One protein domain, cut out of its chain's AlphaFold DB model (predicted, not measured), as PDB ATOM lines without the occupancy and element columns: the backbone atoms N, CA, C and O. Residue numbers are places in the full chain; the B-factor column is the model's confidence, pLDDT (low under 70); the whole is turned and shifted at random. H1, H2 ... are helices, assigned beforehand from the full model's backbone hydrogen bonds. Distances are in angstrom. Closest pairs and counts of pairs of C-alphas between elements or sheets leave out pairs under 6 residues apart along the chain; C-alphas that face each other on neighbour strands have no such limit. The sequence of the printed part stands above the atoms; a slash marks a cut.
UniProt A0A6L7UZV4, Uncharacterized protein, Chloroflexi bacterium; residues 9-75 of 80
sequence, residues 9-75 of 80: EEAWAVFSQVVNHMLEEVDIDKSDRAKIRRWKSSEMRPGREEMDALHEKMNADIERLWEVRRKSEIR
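This is residues 9 to 75 of the 80 residues of an uncharacterized protein of Chloroflexi bacterium (UniProt A0A6L7UZV4). One long helix, H3, forms the long axis, and two shorter helices, H1 and H2, run side by side in opposite directions with a loose gap between them. H3 passes across one end of that pair, where H1 begins and H2 ends, with its first half, and residues 60 to 75, of which 60 to 74 belong to H3, stick out as a free arm. The printed part has 67 residues with three named helices in the order H1, H2, H3 and no named strand, and its class is all helix. The whole is loose, with a radius of gyration of the C-alphas of 15.6 A, and flat, with spans of 50 by 28 by 14 A; the arm adds much of the length.

The longest helix, H3, holds residues 49 to 74 and measures 38.0 A from first to last C-alpha, from C-alpha 49 at (-18.632, -32.114, 31.259) to C-alpha 74 at (-26.629, 4.860, 34.825). H1 holds residues 9 to 25 and measures 24.2 A; it begins at C-alpha 9 at (-30.508, -26.985, 25.651). H2 holds residues 30 to 42 and measures 18.3 A.

H3 and H1 touch, with the C-alphas of Ala 11 and His 55 closest at 5.8 A. H1 touches H3 with residues 11 to 12 alone, and H3 touches H1 with residues 51 to 58 alone. The lines of H1 and H3 are about perpendicular, at 85 degrees, and their centres are 18.2 A apart. H1 and H2 are close but not clearly touching, with 2 pairs of C-alphas within 8 A; the closest are those of Leu 23 and Arg 33, 6.7 A apart. They run opposite ways at a shallow tilt of 1 degrees, and their centres are 13.0 A apart. H2 and H3 follow each other in the chain but are apart. In H1, H2 and H3, every O i to N i+4 pair is within hydrogen-bond range.

The two C-alphas farthest apart are those of Ser 31 and Arg 75, at 50.7 A. The printed part has no cut. The link from H1 to H2 has 4 residues and is tight, and the link from H2 to H3 has 6 residues and is short. Residues 25 to 31 stand free, as do residues 60 to 75. The body without these stretches has 44 residues and spans 27 by 17 by 14 A. The mean pLDDT of the printed part is 93.5, and this predicted model is under 70 at residues 73 to 75.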
ATOM      1  N   GLU A   9     -30.050 -26.706  27.014       97.19
ATOM      2  CA  GLU A   9     -30.508 -26.985  25.651       97.19
ATOM      3  C   GLU A   9     -30.430 -25.717  24.791       97.19
ATOM      4  O   GLU A   9     -29.964 -25.754  23.650       97.19
ATOM      5  N   GLU A  10     -30.797 -24.566  25.355       97.50
ATOM      6  CA  GLU A  10     -30.647 -23.254  24.731       97.50
ATOM      7  C   GLU A  10     -29.171 -22.918  24.489       97.50
ATOM      8  O   GLU A  10     -28.797 -22.492  23.390       97.50
ATOM      9  N   ALA A  11     -28.303 -23.160  25.477       97.25
ATOM     10  CA  ALA A  11     -26.862 -22.975  25.326       97.25
ATOM     11  C   ALA A  11     -26.290 -23.896  24.240       97.25
ATOM     12  O   ALA A  11     -25.518 -23.445  23.384       97.25
ATOM     13  N   TRP A  12     -26.720 -25.160  24.214       98.00
ATOM     14  CA  TRP A  12     -26.335 -26.107  23.174       98.00
ATOM     15  C   TRP A  12     -26.834 -25.685  21.788       98.00
ATOM     16  O   TRP A  12     -26.102 -25.840  20.807       98.00
ATOM     17  N   ALA A  13     -28.038 -25.121  21.682       97.81
ATOM     18  CA  ALA A  13     -28.591 -24.620  20.428       97.81
ATOM     19  C   ALA A  13     -27.779 -23.433  19.885       97.81
ATOM     20  O   ALA A  13     -27.410 -23.428  18.705       97.81
ATOM     21  N   VAL A  14     -27.424 -22.470  20.745       96.94
ATOM     22  CA  VAL A  14     -26.567 -21.328  20.382       96.94
ATOM     23  C   VAL A  14     -25.193 -21.811  19.921       96.94
ATOM     24  O   VAL A  14     -24.754 -21.478  18.817       96.94
ATOM     25  N   PHE A  15     -24.537 -22.649  20.725       97.75
ATOM     26  CA  PHE A  15     -23.265 -23.276  20.370       97.75
ATOM     27  C   PHE A  15     -23.362 -24.021  19.030       97.75
ATOM     28  O   PHE A  15     -22.528 -23.854  18.136       97.75
ATOM     29  N   SER A  16     -24.422 -24.808  18.859       97.50
ATOM     30  CA  SER A  16     -24.653 -25.613  17.668       97.50
ATOM     31  C   SER A  16     -24.776 -24.773  16.412       97.50
ATOM     32  O   SER A  16     -24.228 -25.179  15.382       97.50
ATOM     33  N   GLN A  17     -25.471 -23.642  16.500       97.94
ATOM     34  CA  GLN A  17     -25.639 -22.713  15.396       97.94
ATOM     35  C   GLN A  17     -24.301 -22.090  14.992       97.94
ATOM     36  O   GLN A  17     -23.967 -22.091  13.809       97.94
ATOM     37  N   VAL A  18     -23.507 -21.634  15.967       96.81
ATOM     38  CA  VAL A  18     -22.181 -21.048  15.714       96.81
ATOM     39  C   VAL A  18     -21.256 -22.057  15.038       96.81
ATOM     40  O   VAL A  18     -20.645 -21.746  14.017       96.81
ATOM     41  N   VAL A  19     -21.184 -23.288  15.556       96.88
ATOM     42  CA  VAL A  19     -20.328 -24.329  14.969       96.88
ATOM     43  C   VAL A  19     -20.791 -24.706  13.565       96.88
ATOM     44  O   VAL A  19     -19.956 -24.863  12.679       96.88
ATOM     45  N   ASN A  20     -22.099 -24.850  13.334       96.44
ATOM     46  CA  ASN A  20     -22.615 -25.190  12.006       96.44
ATOM     47  C   ASN A  20     -22.283 -24.098  10.987       96.44
ATOM     48  O   ASN A  20     -21.749 -24.418   9.928       96.44
ATOM     49  N   HIS A  21     -22.515 -22.836  11.345       96.88
ATOM     50  CA  HIS A  21     -22.187 -21.702  10.490       96.88
ATOM     51  C   HIS A  21     -20.681 -21.638  10.191       96.88
ATOM     52  O   HIS A  21     -20.283 -21.541   9.037       96.88
ATOM     53  N   MET A  22     -19.826 -21.809  11.205       96.12
ATOM     54  CA  MET A  22     -18.372 -21.872  11.009       96.12
ATOM     55  C   MET A  22     -17.972 -22.999  10.047       96.12
ATOM     56  O   MET A  22     -17.130 -22.804   9.175       96.12
ATOM     57  N   LEU A  23     -18.569 -24.185  10.192       95.56
ATOM     58  CA  LEU A  23     -18.294 -25.304   9.295       95.56
ATOM     59  C   LEU A  23     -18.762 -25.038   7.860       95.56
ATOM     60  O   LEU A  23     -18.268 -25.704   6.957       95.56
ATOM     61  N   GLU A  24     -19.733 -24.161   7.633       94.69
ATOM     62  CA  GLU A  24     -20.224 -23.801   6.299       94.69
ATOM     63  C   GLU A  24     -19.339 -22.745   5.634       94.69
ATOM     64  O   GLU A  24     -18.972 -22.922   4.475       94.69
ATOM     65  N   GLU A  25     -18.944 -21.715   6.382       96.19
ATOM     66  CA  GLU A  25     -18.216 -20.552   5.861       96.19
ATOM     67  C   GLU A  25     -16.710 -20.778   5.703       96.19
ATOM     68  O   GLU A  25     -16.069 -20.174   4.843       96.19
ATOM     69  N   VAL A  26     -16.114 -21.625   6.544       94.19
ATOM     70  CA  VAL A  26     -14.665 -21.836   6.530       94.19
ATOM     71  C   VAL A  26     -14.310 -22.963   5.564       94.19
ATOM     72  O   VAL A  26     -14.882 -24.060   5.611       94.19
ATOM     73  N   ASP A  27     -13.315 -22.713   4.711       93.94
ATOM     74  CA  ASP A  27     -12.689 -23.769   3.924       93.94
ATOM     75  C   ASP A  27     -11.776 -24.606   4.831       93.94
ATOM     76  O   ASP A  27     -10.734 -24.162   5.311       93.94
ATOM     77  N   ILE A  28     -12.234 -25.816   5.125       93.06
ATOM     78  CA  ILE A  28     -11.584 -26.797   5.992       93.06
ATOM     79  C   ILE A  28     -11.671 -28.151   5.316       93.06
ATOM     80  O   ILE A  28     -12.709 -28.508   4.742       93.06
ATOM     81  N   ASP A  29     -10.598 -28.927   5.454       95.94
ATOM     82  CA  ASP A  29     -10.528 -30.265   4.892       95.94
ATOM     83  C   ASP A  29     -11.705 -31.140   5.357       95.94
ATOM     84  O   ASP A  29     -12.218 -31.034   6.481       95.94
ATOM     85  N   LYS A  30     -12.139 -32.049   4.479       94.38
ATOM     86  CA  LYS A  30     -13.276 -32.939   4.746       94.38
ATOM     87  C   LYS A  30     -13.043 -33.811   5.983       94.38
ATOM     88  O   LYS A  30     -14.000 -34.081   6.714       94.38
ATOM     89  N   SER A  31     -11.803 -34.241   6.228       95.88
ATOM     90  CA  SER A  31     -11.429 -35.031   7.405       95.88
ATOM     91  C   SER A  31     -11.640 -34.234   8.688       95.88
ATOM     92  O   SER A  31     -12.275 -34.724   9.627       95.88
ATOM     93  N   ASP A  32     -11.193 -32.982   8.709       96.50
ATOM     94  CA  ASP A  32     -11.295 -32.121   9.885       96.50
ATOM     95  C   ASP A  32     -12.739 -31.690  10.144       96.50
ATOM     96  O   ASP A  32     -13.220 -31.783  11.276       96.50
ATOM     97  N   ARG A  33     -13.501 -31.385   9.088       96.56
ATOM     98  CA  ARG A  33     -14.952 -31.164   9.181       96.56
ATOM     99  C   ARG A  33     -15.669 -32.356   9.822       96.56
ATOM    100  O   ARG A  33     -16.559 -32.175  10.655       96.56
ATOM    101  N   ALA A  34     -15.290 -33.582   9.461       96.44
ATOM    102  CA  ALA A  34     -15.865 -34.788  10.051       96.44
ATOM    103  C   ALA A  34     -15.462 -34.976  11.523       96.44
ATOM    104  O   ALA A  34     -16.293 -35.408  12.324       96.44
ATOM    105  N   LYS A  35     -14.222 -34.635  11.901       97.69
ATOM    106  CA  LYS A  35     -13.774 -34.655  13.305       97.69
ATOM    107  C   LYS A  35     -14.570 -33.665  14.155       97.69
ATOM    108  O   LYS A  35     -15.086 -34.071  15.189       97.69
ATOM    109  N   ILE A  36     -14.754 -32.428  13.687       96.94
ATOM    110  CA  ILE A  36     -15.511 -31.394  14.415       96.94
ATOM    111  C   ILE A  36     -16.976 -31.810  14.590       96.94
ATOM    112  O   ILE A  36     -17.531 -31.687  15.678       96.94
ATOM    113  N   ARG A  37     -17.608 -32.365  13.546       96.12
ATOM    114  CA  ARG A  37     -18.982 -32.888  13.656       96.12
ATOM    115  C   ARG A  37     -19.091 -34.015  14.680       96.12
ATOM    116  O   ARG A  37     -20.049 -34.034  15.448       96.12
ATOM    117  N   ARG A  38     -18.117 -34.934  14.703       97.31
ATOM    118  CA  ARG A  38     -18.073 -36.010  15.700       97.31
ATOM    119  C   ARG A  38     -17.921 -35.450  17.106       97.31
ATOM    120  O   ARG A  38     -18.779 -35.752  17.923       97.31
ATOM    121  N   TRP A  39     -16.936 -34.581  17.326       97.56
ATOM    122  CA  TRP A  39     -16.708 -33.887  18.596       97.56
ATOM    123  C   TRP A  39     -17.973 -33.188  19.113       97.56
ATOM    124  O   TRP A  39     -18.434 -33.470  20.219       97.56
ATOM    125  N   LYS A  40     -18.621 -32.380  18.259       96.62
ATOM    126  CA  LYS A  40     -19.896 -31.717  18.574       96.62
ATOM    127  C   LYS A  40     -20.962 -32.718  19.032       96.62
ATOM    128  O   LYS A  40     -21.759 -32.436  19.919       96.62
ATOM    129  N   SER A  41     -21.003 -33.887  18.397       95.25
ATOM    130  CA  SER A  41     -21.988 -34.929  18.680       95.25
ATOM    131  C   SER A  41     -21.618 -35.877  19.825       95.25
ATOM    132  O   SER A  41     -22.485 -36.645  20.226       95.25
ATOM    133  N   SER A  42     -20.383 -35.879  20.330       94.94
ATOM    134  CA  SER A  42     -19.935 -36.802  21.384       94.94
ATOM    135  C   SER A  42     -19.721 -36.093  22.715       94.94
ATOM    136  O   SER A  42     -20.330 -36.481  23.713       94.94
ATOM    137  N   GLU A  43     -18.880 -35.064  22.696       95.88
ATOM    138  CA  GLU A  43     -18.370 -34.355  23.875       95.88
ATOM    139  C   GLU A  43     -19.193 -33.103  24.163       95.88
ATOM    140  O   GLU A  43     -19.463 -32.788  25.307       95.88
ATOM    141  N   MET A  44     -19.712 -32.431  23.134       97.44
ATOM    142  CA  MET A  44     -20.477 -31.192  23.320       97.44
ATOM    143  C   MET A  44     -21.991 -31.417  23.331       97.44
ATOM    144  O   MET A  44     -22.735 -30.642  22.736       97.44
ATOM    145  N   ARG A  45     -22.469 -32.511  23.933       95.56
ATOM    146  CA  ARG A  45     -23.912 -32.750  24.132       95.56
ATOM    147  C   ARG A  45     -24.339 -32.338  25.542       95.56
ATOM    148  O   ARG A  45     -23.509 -32.429  26.440       95.56
ATOM    149  N   PRO A  46     -25.613 -31.966  25.760       95.81
ATOM    150  CA  PRO A  46     -26.140 -31.771  27.109       95.81
ATOM    151  C   PRO A  46     -25.839 -32.972  28.022       95.81
ATOM    152  O   PRO A  46     -25.982 -34.126  27.599       95.81
ATOM    153  N   GLY A  47     -25.394 -32.705  29.255       93.50
ATOM    154  CA  GLY A  47     -24.982 -33.729  30.222       93.50
ATOM    155  C   GLY A  47     -23.566 -34.279  30.009       93.50
ATOM    156  O   GLY A  47     -23.241 -35.364  30.503       93.50
ATOM    157  N   ARG A  48     -22.737 -33.579  29.232       97.06
ATOM    158  CA  ARG A  48     -21.294 -33.816  29.125       97.06
ATOM    159  C   ARG A  48     -20.548 -32.691  29.817       97.06
ATOM    160  O   ARG A  48     -20.941 -31.537  29.688       97.06
ATOM    161  N   GLU A  49     -19.440 -33.039  30.460       97.31
ATOM    162  CA  GLU A  49     -18.632 -32.114  31.259       97.31
ATOM    163  C   GLU A  49     -18.216 -30.869  30.464       97.31
ATOM    164  O   GLU A  49     -18.312 -29.748  30.958       97.31
ATOM    165  N   GLU A  50     -17.828 -31.037  29.200       96.69
ATOM    166  CA  GLU A  50     -17.405 -29.934  28.341       96.69
ATOM    167  C   GLU A  50     -18.560 -28.991  27.985       96.69
ATOM    168  O   GLU A  50     -18.373 -27.772  27.913       96.69
ATOM    169  N   MET A  51     -19.762 -29.538  27.774       97.88
ATOM    170  CA  MET A  51     -20.954 -28.736  27.506       97.88
ATOM    171  C   MET A  51     -21.454 -28.038  28.773       97.88
ATOM    172  O   MET A  51     -21.843 -26.874  28.694       97.88
ATOM    173  N   ASP A  52     -21.391 -28.706  29.924       97.69
ATOM    174  CA  ASP A  52     -21.758 -28.139  31.224       97.69
ATOM    175  C   ASP A  52     -20.829 -26.958  31.568       97.69
ATOM    176  O   ASP A  52     -21.289 -25.856  31.870       97.69
ATOM    177  N   ALA A  53     -19.515 -27.128  31.384       97.94
ATOM    178  CA  ALA A  53     -18.539 -26.056  31.579       97.94
ATOM    179  C   ALA A  53     -18.754 -24.876  30.612       97.94
ATOM    180  O   ALA A  53     -18.600 -23.707  30.988       97.94
ATOM    181  N   LEU A  54     -19.116 -25.155  29.352       97.75
ATOM    182  CA  LEU A  54     -19.456 -24.107  28.390       97.75
ATOM    183  C   LEU A  54     -20.741 -23.369  28.794       97.75
ATOM    184  O   LEU A  54     -20.778 -22.141  28.712       97.75
ATOM    185  N   HIS A  55     -21.767 -24.094  29.241       97.94
ATOM    186  CA  HIS A  55     -23.044 -23.542  29.699       97.94
ATOM    187  C   HIS A  55     -22.858 -22.592  30.886       97.94
ATOM    188  O   HIS A  55     -23.317 -21.446  30.830       97.94
ATOM    189  N   GLU A  56     -22.105 -23.013  31.905       97.75
ATOM    190  CA  GLU A  56     -21.766 -22.173  33.057       97.75
ATOM    191  C   GLU A  56     -21.045 -20.893  32.627       97.75
ATOM    192  O   GLU A  56     -21.415 -19.783  33.025       97.75
ATOM    193  N   LYS A  57     -20.044 -21.031  31.751       97.81
ATOM    194  CA  LYS A  57     -19.283 -19.891  31.241       97.81
ATOM    195  C   LYS A  57     -20.155 -18.919  30.447       97.81
ATOM    196  O   LYS A  57     -20.047 -17.711  30.652       97.81
ATOM    197  N   MET A  58     -21.008 -19.421  29.554       96.94
ATOM    198  CA  MET A  58     -21.906 -18.589  28.747       96.94
ATOM    199  C   MET A  58     -22.814 -17.739  29.637       96.94
ATOM    200  O   MET A  58     -22.939 -16.535  29.414       96.94
ATOM    201  N   ASN A  59     -23.396 -18.338  30.676       96.81
ATOM    202  CA  ASN A  59     -24.241 -17.616  31.620       96.81
ATOM    203  C   ASN A  59     -23.458 -16.590  32.452       96.81
ATOM    204  O   ASN A  59     -23.927 -15.461  32.618       96.81
ATOM    205  N   ALA A  60     -22.242 -16.923  32.896       96.12
ATOM    206  CA  ALA A  60     -21.372 -15.975  33.592       96.12
ATOM    207  C   ALA A  60     -21.003 -14.762  32.711       96.12
ATOM    208  O   ALA A  60     -21.015 -13.616  33.173       96.12
ATOM    209  N   ASP A  61     -20.722 -14.988  31.425       95.50
ATOM    210  CA  ASP A  61     -20.415 -13.919  30.473       95.50
ATOM    211  C   ASP A  61     -21.649 -13.052  30.169       95.50
ATOM    212  O   ASP A  61     -21.539 -11.821  30.116       95.50
ATOM    213  N   ILE A  62     -22.839 -13.655  30.042       94.00
ATOM    214  CA  ILE A  62     -24.109 -12.925  29.892       94.00
ATOM    215  C   ILE A  62     -24.345 -12.015  31.100       94.00
ATOM    216  O   ILE A  62     -24.620 -10.823  30.933       94.00
ATOM    217  N   GLU A  63     -24.196 -12.538  32.316       93.25
ATOM    218  CA  GLU A  63     -24.354 -11.760  33.546       93.25
ATOM    219  C   GLU A  63     -23.361 -10.593  33.606       93.25
ATOM    220  O   GLU A  63     -23.744  -9.447  33.877       93.25
ATOM    221  N   ARG A  64     -22.094 -10.849  33.269       91.62
ATOM    222  CA  ARG A  64     -21.060  -9.815  33.205       91.62
ATOM    223  C   ARG A  64     -21.414  -8.709  32.209       91.62
ATOM    224  O   ARG A  64     -21.264  -7.528  32.536       91.62
ATOM    225  N   LEU A  65     -21.869  -9.062  31.005       90.25
ATOM    226  CA  LEU A  65     -22.270  -8.093  29.979       90.25
ATOM    227  C   LEU A  65     -23.453  -7.238  30.444       90.25
ATOM    228  O   LEU A  65     -23.458  -6.021  30.232       90.25
ATOM    229  N   TRP A  66     -24.416  -7.845  31.136       87.44
ATOM    230  CA  TRP A  66     -25.534  -7.120  31.729       87.44
ATOM    231  C   TRP A  66     -25.098  -6.142  32.811       87.44
ATOM    232  O   TRP A  66     -25.590  -5.013  32.838       87.44
ATOM    233  N   GLU A  67     -24.161  -6.526  33.673       87.81
ATOM    234  CA  GLU A  67     -23.653  -5.636  34.715       87.81
ATOM    235  C   GLU A  67     -22.905  -4.435  34.121       87.81
ATOM    236  O   GLU A  67     -23.107  -3.293  34.545       87.81
ATOM    237  N   VAL A  68     -22.093  -4.660  33.083       86.94
ATOM    238  CA  VAL A  68     -21.436  -3.573  32.337       86.94
ATOM    239  C   VAL A  68     -22.476  -2.637  31.724       86.94
ATOM    240  O   VAL A  68     -22.376  -1.415  31.878       86.94
ATOM    241  N   ARG A  69     -23.504  -3.192  31.074       83.88
ATOM    242  CA  ARG A  69     -24.577  -2.403  30.468       83.88
ATOM    243  C   ARG A  69     -25.335  -1.586  31.512       83.88
ATOM    244  O   ARG A  69     -25.505  -0.384  31.310       83.88
ATOM    245  N   ARG A  70     -25.716  -2.190  32.641       83.31
ATOM    246  CA  ARG A  70     -26.398  -1.513  33.755       83.31
ATOM    247  C   ARG A  70     -25.594  -0.311  34.246       83.31
ATOM    248  O   ARG A  70     -26.131   0.789  34.346       83.31
ATOM    249  N   LYS A  71     -24.287  -0.490  34.473       81.38
ATOM    250  CA  LYS A  71     -23.386   0.610  34.856       81.38
ATOM    251  C   LYS A  71     -23.326   1.707  33.796       81.38
ATOM    252  O   LYS A  71     -23.269   2.879  34.149       81.38
ATOM    253  N   SER A  72     -23.338   1.348  32.511       73.19
ATOM    254  CA  SER A  72     -23.298   2.321  31.413       73.19
ATOM    255  C   SER A  72     -24.604   3.109  31.247       73.19
ATOM    256  O   SER A  72     -24.552   4.304  30.968       73.19
ATOM    257  N   GLU A  73     -25.767   2.483  31.467       68.19
ATOM    258  CA  GLU A  73     -27.076   3.150  31.396       68.19
ATOM    259  C   GLU A  73     -27.236   4.190  32.511       68.19
ATOM    260  O   GLU A  73     -27.758   5.271  32.255       68.19
ATOM    261  N   ILE A  74     -26.694   3.911  33.701       63.94
ATOM    262  CA  ILE A  74     -26.629   4.860  34.825       63.94
ATOM    263  C   ILE A  74     -25.700   6.050  34.514       63.94
ATOM    264  O   ILE A  74     -25.863   7.129  35.074       63.94
ATOM    265  N   ARG A  75     -24.720   5.872  33.617       60.31
ATOM    266  CA  ARG A  75     -23.641   6.838  33.349       60.31
ATOM    267  C   ARG A  75     -23.854   7.685  32.093       60.31
ATOM    268  O   ARG A  75     -22.925   8.388  31.695       60.31
TER     269      ARG A  75